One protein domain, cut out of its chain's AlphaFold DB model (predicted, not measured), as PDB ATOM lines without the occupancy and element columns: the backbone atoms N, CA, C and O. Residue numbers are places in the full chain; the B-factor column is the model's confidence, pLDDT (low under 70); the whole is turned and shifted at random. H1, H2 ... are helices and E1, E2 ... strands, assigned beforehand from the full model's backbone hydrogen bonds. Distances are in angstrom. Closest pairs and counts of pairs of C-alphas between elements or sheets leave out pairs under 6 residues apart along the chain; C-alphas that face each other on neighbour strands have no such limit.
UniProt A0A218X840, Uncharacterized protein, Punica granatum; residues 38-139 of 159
ATOM      1  N   ARG A  38     -23.409  43.597  54.087       75.31
ATOM      2  CA  ARG A  38     -22.080  43.876  53.539       75.31
ATOM      3  C   ARG A  38     -21.777  42.939  52.383       75.31
ATOM      4  O   ARG A  38     -21.746  41.714  52.541       75.31
ATOM      5  N   VAL A  39     -21.523  43.520  51.218       76.69
ATOM      6  CA  VAL A  39     -21.199  42.773  50.007       76.69
ATOM      7  C   VAL A  39     -20.067  43.458  49.266       76.69
ATOM      8  O   VAL A  39     -20.008  44.677  49.202       76.69
ATOM      9  N   LEU A  40     -19.158  42.676  48.691       78.25
ATOM     10  CA  LEU A  40     -18.079  43.216  47.876       78.25
ATOM     11  C   LEU A  40     -18.330  42.857  46.418       78.25
ATOM     12  O   LEU A  40     -18.067  41.734  46.004       78.25
ATOM     13  N   GLU A  41     -18.819  43.833  45.655       77.44
ATOM     14  CA  GLU A  41     -18.979  43.733  44.198       77.44
ATOM     15  C   GLU A  41     -19.865  42.562  43.723       77.44
ATOM     16  O   GLU A  41     -19.794  42.202  42.557       77.44
ATOM     17  N   ASP A  42     -20.704  41.983  44.587       80.94
ATOM     18  CA  ASP A  42     -21.627  40.879  44.286       80.94
ATOM     19  C   ASP A  42     -23.081  41.344  44.521       80.94
ATOM     20  O   ASP A  42     -23.392  41.940  45.550       80.94
ATOM     21  N   PHE A  43     -24.005  41.080  43.594       84.25
ATOM     22  CA  PHE A  43     -25.403  41.546  43.731       84.25
ATOM     23  C   PHE A  43     -26.371  40.465  44.233       84.25
ATOM     24  O   PHE A  43     -27.444  40.781  44.742       84.25
ATOM     25  N   ILE A  44     -26.007  39.182  44.122       85.56
ATOM     26  CA  ILE A  44     -26.877  38.050  44.493       85.56
ATOM     27  C   ILE A  44     -27.400  38.150  45.938       85.56
ATOM     28  O   ILE A  44     -28.601  37.955  46.136       85.56
ATOM     29  N   PRO A  45     -26.572  38.463  46.959       83.31
ATOM     30  CA  PRO A  45     -27.070  38.591  48.328       83.31
ATOM     31  C   PRO A  45     -28.055  39.756  48.486       83.31
ATOM     32  O   PRO A  45     -29.052  39.622  49.190       83.31
ATOM     33  N   VAL A  46     -27.806  40.872  47.795       85.44
ATOM     34  CA  VAL A  46     -28.678  42.057  47.813       85.44
ATOM     35  C   VAL A  46     -30.022  41.731  47.176       85.44
ATOM     36  O   VAL A  46     -31.067  41.989  47.770       85.44
ATOM     37  N   ARG A  47     -30.002  41.074  46.013       88.88
ATOM     38  CA  ARG A  47     -31.207  40.620  45.318       88.88
ATOM     39  C   ARG A  47     -32.071  39.724  46.204       88.88
ATOM     40  O   ARG A  47     -33.260  39.984  46.316       88.88
ATOM     41  N   LYS A  48     -31.484  38.731  46.883       86.00
ATOM     42  CA  LYS A  48     -32.224  37.831  47.790       86.00
ATOM     43  C   LYS A  48     -32.961  38.580  48.899       86.00
ATOM     44  O   LYS A  48     -34.056  38.184  49.276       86.00
ATOM     45  N   VAL A  49     -32.376  39.658  49.425       84.94
ATOM     46  CA  VAL A  49     -33.045  40.493  50.432       84.94
ATOM     47  C   VAL A  49     -34.176  41.295  49.796       84.94
ATOM     48  O   VAL A  49     -35.276  41.322  50.339       84.94
ATOM     49  N   LEU A  50     -33.945  41.887  48.624       86.69
ATOM     50  CA  LEU A  50     -34.972  42.640  47.899       86.69
ATOM     51  C   LEU A  50     -36.143  41.770  47.424       86.69
ATOM     52  O   LEU A  50     -37.236  42.298  47.256       86.69
ATOM     53  N   GLU A  51     -35.947  40.458  47.242       88.88
ATOM     54  CA  GLU A  51     -37.010  39.476  46.960       88.88
ATOM     55  C   GLU A  51     -37.967  39.266  48.148       88.88
ATOM     56  O   GLU A  51     -39.091  38.802  47.962       88.88
ATOM     57  N   THR A  52     -37.558  39.634  49.365       83.44
ATOM     58  CA  THR A  52     -38.427  39.592  50.549       83.44
ATOM     59  C   THR A  52     -39.327  40.829  50.643       83.44
ATOM     60  O   THR A  52     -39.052  41.867  50.039       83.44
ATOM     61  N   LYS A  53     -40.417  40.733  51.418       83.81
ATOM     62  CA  LYS A  53     -41.356  41.846  51.623       83.81
ATOM     63  C   LYS A  53     -40.682  43.012  52.355       83.81
ATOM     64  O   LYS A  53     -40.245  42.871  53.500       83.81
ATOM     65  N   GLY A  54     -40.648  44.173  51.708       77.69
ATOM     66  CA  GLY A  54     -40.053  45.396  52.235       77.69
ATOM     67  C   GLY A  54     -40.863  46.028  53.361       77.69
ATOM     68  O   GLY A  54     -40.262  46.495  54.319       77.69
ATOM     69  N   GLU A  55     -42.199  45.993  53.305       81.62
ATOM     70  CA  GLU A  55     -43.092  46.589  54.328       81.62
ATOM     71  C   GLU A  55     -42.783  48.074  54.613       81.62
ATOM     72  O   GLU A  55     -42.864  48.546  55.745       81.62
ATOM     73  N   GLY A  56     -42.368  48.819  53.586       76.81
ATOM     74  CA  GLY A  56     -41.952  50.216  53.715       76.81
ATOM     75  C   GLY A  56     -40.574  50.410  54.366       76.81
ATOM     76  O   GLY A  56     -40.250  51.496  54.846       76.81
ATOM     77  N   ARG A  57     -39.747  49.359  54.431       79.25
ATOM     78  CA  ARG A  57     -38.375  49.438  54.953       79.25
ATOM     79  C   ARG A  57     -37.386  49.974  53.921       79.25
ATOM     80  O   ARG A  57     -37.653  49.989  52.717       79.25
ATOM     81  N   VAL A  58     -36.218  50.384  54.416       79.50
ATOM     82  CA  VAL A  58     -35.077  50.826  53.610       79.50
ATOM     83  C   VAL A  58     -33.939  49.817  53.753       79.50
ATOM     84  O   VAL A  58     -33.532  49.465  54.862       79.50
ATOM     85  N   LEU A  59     -33.406  49.349  52.624       81.31
ATOM     86  CA  LEU A  59     -32.249  48.458  52.618       81.31
ATOM     87  C   LEU A  59     -30.955  49.271  52.616       81.31
ATOM     88  O   LEU A  59     -30.750  50.092  51.727       81.31
ATOM     89  N   VAL A  60     -30.058  49.003  53.564       81.50
ATOM     90  CA  VAL A  60     -28.709  49.587  53.583       81.50
ATOM     91  C   VAL A  60     -27.693  48.526  53.162       81.50
ATOM     92  O   VAL A  60     -27.569  47.476  53.800       81.50
ATOM     93  N   VAL A  61     -26.979  48.809  52.075       80.75
ATOM     94  CA  VAL A  61     -25.965  47.955  51.453       80.75
ATOM     95  C   VAL A  61     -24.591  48.585  51.655       80.75
ATOM     96  O   VAL A  61     -24.307  49.660  51.129       80.75
ATOM     97  N   ASP A  62     -23.716  47.898  52.380       80.75
ATOM     98  CA  ASP A  62     -22.301  48.241  52.487       80.75
ATOM     99  C   ASP A  62     -21.523  47.545  51.361       80.75
ATOM    100  O   ASP A  62     -21.211  46.358  51.446       80.75
ATOM    101  N   GLY A  63     -21.243  48.294  50.291       76.19
ATOM    102  CA  GLY A  63     -20.453  47.867  49.133       76.19
ATOM    103  C   GLY A  63     -18.935  47.991  49.327       76.19
ATOM    104  O   GLY A  63     -18.179  47.878  48.357       76.19
ATOM    105  N   GLY A  64     -18.478  48.336  50.538       76.19
ATOM    106  CA  GLY A  64     -17.087  48.692  50.824       76.19
ATOM    107  C   GLY A  64     -16.625  49.994  50.157       76.19
ATOM    108  O   GLY A  64     -15.426  50.252  50.093       76.19
ATOM    109  N   GLY A  65     -17.549  50.797  49.620       73.69
ATOM    110  CA  GLY A  65     -17.235  52.027  48.895       73.69
ATOM    111  C   GLY A  65     -16.609  51.787  47.519       73.69
ATOM    112  O   GLY A  65     -16.052  52.714  46.934       73.69
ATOM    113  N   SER A  66     -16.677  50.557  46.988       73.81
ATOM    114  CA  SER A  66     -16.083  50.248  45.686       73.81
ATOM    115  C   SER A  66     -16.774  51.028  44.568       73.81
ATOM    116  O   SER A  66     -17.997  50.979  44.401       73.81
ATOM    117  N   GLN A  67     -15.960  51.725  43.771       77.44
ATOM    118  CA  GLN A  67     -16.405  52.430  42.569       77.44
ATOM    119  C   GLN A  67     -16.226  51.618  41.279       77.44
ATOM    120  O   GLN A  67     -16.630  52.039  40.198       77.44
ATOM    121  N   ARG A  68     -15.622  50.428  41.386       79.94
ATOM    122  CA  ARG A  68     -15.224  49.617  40.225       79.94
ATOM    123  C   ARG A  68     -16.405  48.936  39.542       79.94
ATOM    124  O   ARG A  68     -16.365  48.729  38.331       79.94
ATOM    125  N   ARG A  69     -17.420  48.548  40.316       83.81
ATOM    126  CA  ARG A  69     -18.592  47.794  39.855       83.81
ATOM    127  C   ARG A  69     -19.841  48.249  40.589       83.81
ATOM    128  O   ARG A  69     -19.787  48.526  41.788       83.81
ATOM    129  N   ALA A  70     -20.953  48.297  39.870       83.56
ATOM    130  CA  ALA A  70     -22.248  48.617  40.442       83.56
ATOM    131  C   ALA A  70     -22.808  47.431  41.227       83.56
ATOM    132  O   ALA A  70     -22.849  46.329  40.702       83.56
ATOM    133  N   VAL A  71     -23.254  47.640  42.466       84.81
ATOM    134  CA  VAL A  71     -23.869  46.581  43.292       84.81
ATOM    135  C   VAL A  71     -25.387  46.535  43.103       84.81
ATOM    136  O   VAL A  71     -25.986  45.472  43.237       84.81
ATOM    137  N   VAL A  72     -26.001  47.676  42.776       86.75
ATOM    138  CA  VAL A  72     -27.444  47.827  42.531       86.75
ATOM    139  C   VAL A  72     -27.665  48.453  41.154       86.75
ATOM    140  O   VAL A  72     -26.892  49.305  40.726       86.75
ATOM    141  N   GLY A  73     -28.713  48.020  40.461       88.38
ATOM    142  CA  GLY A  73     -29.101  48.479  39.129       88.38
ATOM    143  C   GLY A  73     -30.613  48.649  39.011       88.38
ATOM    144  O   GLY A  73     -31.340  48.423  39.985       88.38
ATOM    145  N   GLY A  74     -31.086  49.012  37.822       86.12
ATOM    146  CA  GLY A  74     -32.492  49.346  37.583       86.12
ATOM    147  C   GLY A  74     -33.463  48.200  37.870       86.12
ATOM    148  O   GLY A  74     -34.446  48.400  38.582       86.12
ATOM    149  N   ASP A  75     -33.146  46.977  37.440       90.69
ATOM    150  CA  ASP A  75     -33.984  45.794  37.709       90.69
ATOM    151  C   ASP A  75     -34.155  45.523  39.213       90.69
ATOM    152  O   ASP A  75     -35.218  45.104  39.672       90.69
ATOM    153  N   MET A  76     -33.112  45.789  40.006       90.31
ATOM    154  CA  MET A  76     -33.175  45.648  41.462       90.31
ATOM    155  C   MET A  76     -34.029  46.741  42.104       90.31
ATOM    156  O   MET A  76     -34.748  46.451  43.058       90.31
ATOM    157  N   ALA A  77     -33.996  47.968  41.581       88.75
ATOM    158  CA  ALA A  77     -34.877  49.042  42.039       88.75
ATOM    159  C   ALA A  77     -36.352  48.721  41.736       88.75
ATOM    160  O   ALA A  77     -37.203  48.843  42.619       88.75
ATOM    161  N   GLN A  78     -36.650  48.208  40.539       90.75
ATOM    162  CA  GLN A  78     -37.996  47.747  40.177       90.75
ATOM    163  C   GLN A  78     -38.479  46.611  41.084       90.75
ATOM    164  O   GLN A  78     -39.609  46.636  41.574       90.75
ATOM    165  N   LEU A  79     -37.614  45.625  41.338       91.88
ATOM    166  CA  LEU A  79     -37.908  44.510  42.235       91.88
ATOM    167  C   LEU A  79     -38.205  44.990  43.658       91.88
ATOM    168  O   LEU A  79     -39.173  44.547  44.275       91.88
ATOM    169  N   ALA A  80     -37.397  45.918  44.164       89.56
ATOM    170  CA  ALA A  80     -37.581  46.505  45.479       89.56
ATOM    171  C   ALA A  80     -38.928  47.237  45.577       89.56
ATOM    172  O   ALA A  80     -39.691  46.987  46.512       89.56
ATOM    173  N   HIS A  81     -39.272  48.056  44.580       88.44
ATOM    174  CA  HIS A  81     -40.574  48.717  44.537       88.44
ATOM    175  C   HIS A  81     -41.726  47.697  44.527       88.44
ATOM    176  O   HIS A  81     -42.638  47.776  45.351       88.44
ATOM    177  N   LYS A  82     -41.642  46.674  43.664       91.56
ATOM    178  CA  LYS A  82     -42.647  45.602  43.559       91.56
ATOM    179  C   LYS A  82     -42.864  44.861  44.881       91.56
ATOM    180  O   LYS A  82     -43.985  44.462  45.184       91.56
ATOM    181  N   ASN A  83     -41.807  44.694  45.670       89.69
ATOM    182  CA  ASN A  83     -41.859  44.018  46.965       89.69
ATOM    183  C   ASN A  83     -42.149  44.966  48.143       89.69
ATOM    184  O   ASN A  83     -42.068  44.549  49.300       89.69
ATOM    185  N   GLY A  84     -42.521  46.220  47.872       84.31
ATOM    186  CA  GLY A  84     -42.957  47.182  48.883       84.31
ATOM    187  C   GLY A  84     -41.818  47.769  49.713       84.31
ATOM    188  O   GLY A  84     -42.020  48.092  50.882       84.31
ATOM    189  N   TRP A  85     -40.613  47.864  49.155       86.38
ATOM    190  CA  TRP A  85     -39.509  48.601  49.770       86.38
ATOM    191  C   TRP A  85     -39.675  50.103  49.541       86.38
ATOM    192  O   TRP A  85     -40.027  50.532  48.443       86.38
ATOM    193  N   SER A  86     -39.369  50.905  50.559       82.00
ATOM    194  CA  SER A  86     -39.383  52.368  50.440       82.00
ATOM    195  C   SER A  86     -38.105  52.919  49.813       82.00
ATOM    196  O   SER A  86     -38.133  53.988  49.206       82.00
ATOM    197  N   GLY A  87     -36.978  52.212  49.949       83.75
ATOM    198  CA  GLY A  87     -35.720  52.683  49.383       83.75
ATOM    199  C   GLY A  87     -34.515  51.772  49.575       83.75
ATOM    200  O   GLY A  87     -34.557  50.788  50.317       83.75
ATOM    201  N   ILE A  88     -33.422  52.135  48.906       83.31
ATOM    202  CA  ILE A  88     -32.127  51.458  48.962       83.31
ATOM    203  C   ILE A  88     -31.021  52.503  49.147       83.31
ATOM    204  O   ILE A  88     -30.921  53.464  48.386       83.31
ATOM    205  N   VAL A  89     -30.150  52.299  50.129       83.69
ATOM    206  CA  VAL A  89     -28.942  53.099  50.349       83.69
ATOM    207  C   VAL A  89     -27.728  52.213  50.119       83.69
ATOM    208  O   VAL A  89     -27.600  51.163  50.741       83.69
ATOM    209  N   VAL A  90     -26.829  52.632  49.235       81.62
ATOM    210  CA  VAL A  90     -25.662  51.861  48.807       81.62
ATOM    211  C   VAL A  90     -24.389  52.641  49.109       81.62
ATOM    212  O   VAL A  90     -24.114  53.685  48.520       81.62
ATOM    213  N   TYR A  91     -23.550  52.100  49.986       82.12
ATOM    214  CA  TYR A  91     -22.172  52.552  50.148       82.12
ATOM    215  C   TYR A  91     -21.288  51.910  49.067       82.12
ATOM    216  O   TYR A  91     -20.540  50.963  49.309       82.12
ATOM    217  N   GLY A  92     -21.441  52.380  47.830       82.44
ATOM    218  CA  GLY A  92     -20.792  51.830  46.638       82.44
ATOM    219  C   GLY A  92     -21.363  52.433  45.355       82.44
ATOM    220  O   GLY A  92     -22.007  53.485  45.400       82.44
ATOM    221  N   SER A  93     -21.135  51.768  44.220       82.31
ATOM    222  CA  SER A  93     -21.674  52.207  42.925       82.31
ATOM    223  C   SER A  93     -23.007  51.577  42.552       82.31
ATOM    224  O   SER A  93     -23.309  50.450  42.953       82.31
ATOM    225  N   ILE A  94     -23.759  52.287  41.712       86.25
ATOM    226  CA  ILE A  94     -24.986  51.814  41.057       86.25
ATOM    227  C   ILE A  94     -24.882  51.878  39.530       86.25
ATOM    228  O   ILE A  94     -23.997  52.539  38.995       86.25
ATOM    229  N   GLN A  95     -25.774  51.189  38.827       87.69
ATOM    230  CA  GLN A  95     -25.904  51.237  37.366       87.69
ATOM    231  C   GLN A  95     -27.342  51.577  36.961       87.69
ATOM    232  O   GLN A  95     -28.233  51.590  37.807       87.69
ATOM    233  N   ASP A  96     -27.556  51.828  35.670       86.00
ATOM    234  CA  ASP A  96     -28.876  52.076  35.070       86.00
ATOM    235  C   ASP A  96     -29.654  53.195  35.779       86.00
ATOM    236  O   ASP A  96     -30.835  53.062  36.097       86.00
ATOM    237  N   VAL A  97     -28.967  54.311  36.038       80.94
ATOM    238  CA  VAL A  97     -29.516  55.486  36.735       80.94
ATOM    239  C   VAL A  97     -30.840  55.941  36.117       80.94
ATOM    240  O   VAL A  97     -31.777  56.237  36.850       80.94
ATOM    241  N   ASP A  98     -30.958  55.923  34.789       80.81
ATOM    242  CA  ASP A  98     -32.184  56.317  34.087       80.81
ATOM    243  C   ASP A  98     -33.359  55.376  34.397       80.81
ATOM    244  O   ASP A  98     -34.480  55.827  34.628       80.81
ATOM    245  N   GLN A  99     -33.103  54.067  34.476       80.75
ATOM    246  CA  GLN A  99     -34.117  53.077  34.843       80.75
ATOM    247  C   GLN A  99     -34.511  53.211  36.320       80.75
ATOM    248  O   GLN A  99     -35.690  53.085  36.652       80.75
ATOM    249  N   ILE A 100     -33.545  53.496  37.201       81.88
ATOM    250  CA  ILE A 100     -33.795  53.760  38.626       81.88
ATOM    251  C   ILE A 100     -34.656  55.016  38.794       81.88
ATOM    252  O   ILE A 100     -35.617  54.989  39.557       81.88
ATOM    253  N   ASN A 101     -34.360  56.081  38.049       77.94
ATOM    254  CA  ASN A 101     -35.130  57.325  38.074       77.94
ATOM    255  C   ASN A 101     -36.568  57.143  37.565       77.94
ATOM    256  O   ASN A 101     -37.459  57.875  37.982       77.94
ATOM    257  N   GLY A 102     -36.808  56.162  36.691       77.94
ATOM    258  CA  GLY A 102     -38.153  55.780  36.256       77.94
ATOM    259  C   GLY A 102     -38.945  54.951  37.276       77.94
ATOM    260  O   GLY A 102     -40.101  54.624  37.014       77.94
ATOM    261  N   CYS A 103     -38.350  54.576  38.414       78.06
ATOM    262  CA  CYS A 103     -39.015  53.789  39.449       78.06
ATOM    263  C   CYS A 103     -39.454  54.664  40.633       78.06
ATOM    264  O   CYS A 103     -38.657  55.458  41.129       78.06
ATOM    265  N   PRO A 104     -40.660  54.450  41.188       82.25
ATOM    266  CA  PRO A 104     -41.125  55.142  42.394       82.25
ATOM    267  C   PRO A 104     -40.513  54.525  43.670       82.25
ATOM    268  O   PRO A 104     -41.207  53.993  44.540       82.25
ATOM    269  N   ILE A 105     -39.181  54.541  43.763       80.38
ATOM    270  CA  ILE A 105     -38.410  54.102  44.931       80.38
ATOM    271  C   ILE A 105     -37.176  54.990  45.122       80.38
ATOM    272  O   ILE A 105     -36.481  55.329  44.166       80.38
ATOM    273  N   GLY A 106     -36.863  55.344  46.371       79.69
ATOM    274  CA  GLY A 106     -35.674  56.140  46.672       79.69
ATOM    275  C   GLY A 106     -34.398  55.300  46.627       79.69
ATOM    276  O   GLY A 106     -34.246  54.378  47.425       79.69
ATOM    277  N   VAL A 107     -33.444  55.631  45.752       81.25
ATOM    278  CA  VAL A 107     -32.124  54.976  45.710       81.25
ATOM    279  C   VAL A 107     -31.013  56.000  45.902       81.25
ATOM    280  O   VAL A 107     -30.969  57.014  45.208       81.25
ATOM    281  N   ARG A 108     -30.086  55.730  46.827       83.50
ATOM    282  CA  ARG A 108     -28.911  56.577  47.082       83.50
ATOM    283  C   ARG A 108     -27.626  55.772  46.990       83.50
ATOM    284  O   ARG A 108     -27.551  54.678  47.537       83.50
ATOM    285  N   ALA A 109     -26.610  56.337  46.346       81.69
ATOM    286  CA  ALA A 109     -25.315  55.697  46.145       81.69
ATOM    287  C   ALA A 109     -24.158  56.702  46.213       81.69
ATOM    288  O   ALA A 109     -24.393  57.910  46.181       81.69
ATOM    289  N   LEU A 110     -22.918  56.207  46.286       80.06
ATOM    290  CA  LEU A 110     -21.718  57.052  46.216       80.06
ATOM    291  C   LEU A 110     -21.407  57.507  44.786       80.06
ATOM    292  O   LEU A 110     -20.927  58.617  44.584       80.06
ATOM    293  N   SER A 111     -21.625  56.633  43.805       79.19
ATOM    294  CA  SER A 111     -21.300  56.876  42.396       79.19
ATOM    295  C   SER A 111     -22.126  55.979  41.478       79.19
ATOM    296  O   SER A 111     -22.779  55.040  41.934       79.19
ATOM    297  N   SER A 112     -22.080  56.243  40.174       80.62
ATOM    298  CA  SER A 112     -22.644  55.365  39.152       80.62
ATOM    299  C   SER A 112     -21.551  54.837  38.227       80.62
ATOM    300  O   SER A 112     -20.750  55.627  37.729       80.62
ATOM    301  N   THR A 113     -21.546  53.535  37.956       80.56
ATOM    302  CA  THR A 113     -20.566  52.884  37.076       80.56
ATOM    303  C   THR A 113     -21.291  51.877  36.177       80.56
ATOM    304  O   THR A 113     -22.049  51.064  36.698       80.56
ATOM    305  N   PRO A 114     -21.052  51.857  34.850       79.31
ATOM    306  CA  PRO A 114     -21.720  50.922  33.930       79.31
ATOM    307  C   PRO A 114     -21.208  49.472  34.041       79.31
ATOM    308  O   PRO A 114     -21.735  48.556  33.413       79.31
ATOM    309  N   SER A 115     -20.148  49.250  34.818       81.81
ATOM    310  CA  SER A 115     -19.540  47.942  35.041       81.81
ATOM    311  C   SER A 115     -20.436  47.053  35.895       81.81
ATOM    312  O   SER A 115     -20.685  47.348  37.068       81.81
ATOM    313  N   ARG A 116     -20.828  45.909  35.328       78.44
ATOM    314  CA  ARG A 116     -21.665  44.920  36.013       78.44
ATOM    315  C   ARG A 116     -21.000  44.357  37.282       78.44
ATOM    316  O   ARG A 116     -19.778  44.143  37.285       78.44
ATOM    317  N   PRO A 117     -21.785  44.059  38.332       81.44
ATOM    318  CA  PRO A 117     -21.314  43.306  39.493       81.44
ATOM    319  C   PRO A 117     -20.937  41.870  39.124       81.44
ATOM    320  O   PRO A 117     -21.290  41.363  38.059       81.44
ATOM    321  N   TYR A 118     -20.230  41.206  40.031       80.88
ATOM    322  CA  TYR A 118     -20.071  39.761  40.020       80.88
ATOM    323  C   TYR A 118     -21.369  39.053  40.439       80.88
ATOM    324  O   TYR A 118     -22.211  39.582  41.169       80.88
ATOM    325  N   ASP A 119     -21.511  37.826  39.958       76.56
ATOM    326  CA  ASP A 119     -22.608  36.893  40.202       76.56
ATOM    327  C   ASP A 119     -22.125  35.656  40.983       76.56
ATOM    328  O   ASP A 119     -22.657  34.557  40.845       76.56
ATOM    329  N   LYS A 120     -21.105  35.819  41.834       75.44
ATOM    330  CA  LYS A 120     -20.471  34.703  42.557       75.44
ATOM    331  C   LYS A 120     -21.159  34.373  43.878       75.44
ATOM    332  O   LYS A 120     -20.834  33.364  44.499       75.44
ATOM    333  N   GLY A 121     -22.087  35.215  44.332       62.47
ATOM    334  CA  GLY A 121     -22.884  34.960  45.535       62.47
ATOM    335  C   GLY A 121     -22.108  35.085  46.843       62.47
ATOM    336  O   GLY A 121     -22.561  34.564  47.862       62.47
ATOM    337  N   ARG A 122     -20.956  35.768  46.843       63.31
ATOM    338  CA  ARG A 122     -20.135  35.922  48.045       63.31
ATOM    339  C   ARG A 122     -20.637  37.105  48.865       63.31
ATOM    340  O   ARG A 122     -20.574  38.251  48.433       63.31
ATOM    341  N   CYS A 123     -21.125  36.834  50.068       55.56
ATOM    342  CA  CYS A 123     -21.351  37.856  51.086       55.56
ATOM    343  C   CYS A 123     -20.143  37.918  52.030       55.56
ATOM    344  O   CYS A 123     -19.563  36.891  52.383       55.56
ATOM    345  N   VAL A 124     -19.757  39.126  52.452       55.88
ATOM    346  CA  VAL A 124     -18.697  39.319  53.454       55.88
ATOM    347  C   VAL A 124     -19.385  39.591  54.790       55.88
ATOM    348  O   VAL A 124     -19.522  40.735  55.213       55.88
ATOM    349  N   GLY A 125     -19.863  38.519  55.429       48.34
ATOM    350  CA  GLY A 125     -20.515  38.555  56.743       48.34
ATOM    351  C   GLY A 125     -22.001  38.178  56.716       48.34
ATOM    352  O   GLY A 125     -22.772  38.619  55.867       48.34
ATOM    353  N   SER A 126     -22.406  37.353  57.682       42.97
ATOM    354  CA  SER A 126     -23.764  36.817  57.810       42.97
ATOM    355  C   SER A 126     -24.512  37.537  58.928       42.97
ATOM    356  O   SER A 126     -24.498  37.077  60.067       42.97
ATOM    357  N   LYS A 127     -25.140  38.675  58.616       41.78
ATOM    358  CA  LYS A 127     -26.254  39.270  59.382       41.78
ATOM    359  C   LYS A 127     -26.888  40.388  58.548       41.78
ATOM    360  O   LYS A 127     -26.506  41.544  58.648       41.78
ATOM    361  N   CYS A 128     -27.866  40.021  57.720       41.94
ATOM    362  CA  CYS A 128     -28.751  40.989  57.078       41.94
ATOM    363  C   CYS A 128     -29.824  41.359  58.100       41.94
ATOM    364  O   CYS A 128     -30.688  40.545  58.417       41.94
ATOM    365  N   ARG A 129     -29.743  42.558  58.657       45.53
ATOM    366  CA  ARG A 129     -30.899  43.202  59.282       45.53
ATOM    367  C   ARG A 129     -31.279  44.376  58.382       45.53
ATOM    368  O   ARG A 129     -30.563  44.688  57.436       45.53
ATOM    369  N   VAL A 130     -32.477  44.894  58.570       43.16
ATOM    370  CA  VAL A 130     -33.098  45.851  57.659       43.16
ATOM    371  C   VAL A 130     -33.548  47.029  58.500       43.16
ATOM    372  O   VAL A 130     -34.182  46.823  59.534       43.16
ATOM    373  N   TYR A 131     -33.240  48.247  58.064       43.97
ATOM    374  CA  TYR A 131     -33.625  49.442  58.802       43.97
ATOM    375  C   TYR A 131     -35.037  49.875  58.405       43.97
ATOM    376  O   TYR A 131     -35.358  50.060  57.229       43.97
ATOM    377  N   PHE A 132     -35.890  50.071  59.405       36.78
ATOM    378  CA  PHE A 132     -37.153  50.777  59.239       36.78
ATOM    379  C   PHE A 132     -36.929  52.234  59.644       36.78
ATOM    380  O   PHE A 132     -36.753  52.534  60.822       36.78
ATOM    381  N   CYS A 133     -36.890  53.142  58.669       39.06
ATOM    382  CA  CYS A 133     -36.836  54.574  58.937       39.06
ATOM    383  C   CYS A 133     -38.097  55.232  58.359       39.06
ATOM    384  O   CYS A 133     -38.119  55.563  57.171       39.06
ATOM    385  N   PRO A 134     -39.148  55.441  59.172       35.84
ATOM    386  CA  PRO A 134     -40.394  56.043  58.701       35.84
ATOM    387  C   PRO A 134     -40.212  57.507  58.259       35.84
ATOM    388  O   PRO A 134     -40.987  57.999  57.442       35.84
ATOM    389  N   GLN A 135     -39.162  58.205  58.725       37.16
ATOM    390  CA  GLN A 135     -38.823  59.560  58.262       37.16
ATOM    391  C   GLN A 135     -38.020  59.617  56.947       37.16
ATOM    392  O   GLN A 135     -37.946  60.694  56.353       37.16
ATOM    393  N   PHE A 136     -37.448  58.510  56.450       39.69
ATOM    394  CA  PHE A 136     -36.664  58.530  55.200       39.69
ATOM    395  C   PHE A 136     -37.536  58.773  53.955       39.69
ATOM    396  O   PHE A 136     -37.022  59.147  52.904       39.69
ATOM    397  N   MET A 137     -38.864  58.655  54.098       35.50
ATOM    398  CA  MET A 137     -39.869  58.960  53.069       35.50
ATOM    399  C   MET A 137     -39.903  60.432  52.609       35.50
ATOM    400  O   MET A 137     -40.707  60.778  51.750       35.50
ATOM    401  N   LYS A 138     -39.053  61.320  53.148       31.27
ATOM    402  CA  LYS A 138     -38.973  62.733  52.732       31.27
ATOM    403  C   LYS A 138     -37.769  63.087  51.853       31.27
ATOM    404  O   LYS A 138     -37.578  64.267  51.568       31.27
ATOM    405  N   PHE A 139     -36.972  62.122  51.391       35.25
ATOM    406  CA  PHE A 139     -35.879  62.421  50.461       35.25
ATOM    407  C   PHE A 139     -36.342  62.320  49.010       35.25
ATOM    408  O   PHE A 139     -36.101  61.347  48.304       35.25
TER     409      PHE A 139
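Overview. This is residues 38 to 139 of the 159 residues of an uncharacterized protein of Punica granatum (UniProt A0A218X840). A small, twisted sheet of three parallel strands, E1, E3 and E4, is covered on one face by H1 and H2, side by side, with H3 next to H2. Residues 113 to 133 have no named element and run round the outside of this body to the short H4, far from the other helices. The 102 printed residues hold H1 E1 E2 H2 E3 H3 E4 H4 in chain order, with the sheet in the order E1 E3 E4; the class is mixed, with 49 residues in named elements, under half. The whole is compact, with a radius of gyration of the C-alphas of 12.2 A and spans of 31 by 30 by 19 A.

Arrangement. H1, residues 44 to 50, touches H2, residues 74 to 82, at a shallow tilt of 31 degrees, the same way; their closest C-alphas are Leu 50 and Ala 80, 5.3 A apart. E1, residues 58 to 62, is parallel to E3, residues 87 to 94, with N 61 and O 89 at 2.8 A. E2, residues 70 to 72, meets E3 only at a point. H2 is on the sheet at a height of 9.3 A. E3 is parallel to E4, residues 106 to 112, with N 90 and O 108 at 2.8 A. E3, H3, residues 97 to 101, and E4 form a strand-helix-strand unit, two parallel strands with a helix between, its crossover right-handed. H3 touches H2, with the C-alphas of Gly 74 and Ile 100 closest at 4.7 A. H4, residues 134 to 138, only grazes the sheet. Every O i to N i+4 pair is within hydrogen-bond range in H1, H2 and H3; H4 has 0 of 1, and 1 of 2 O i to N i+3 pairs.

Along the chain. H1 begins at C-alpha 44 (-26.877, 38.050, 44.493). H2 is 12.4 A long, E1 13.1 A and E4 15.1 A. E3, 13.6 A, bends by 109 degrees at residue 91. H4 ends at C-alpha 138 (-38.973, 62.733, 52.732).

Size, cuts and confidence. The C-alphas farthest apart, Lys 120 and Lys 138, are 35.1 A apart. The printed part has no cut, and the link from E4 to H4 is long. Residues 121 to 139 have pLDDT under 70.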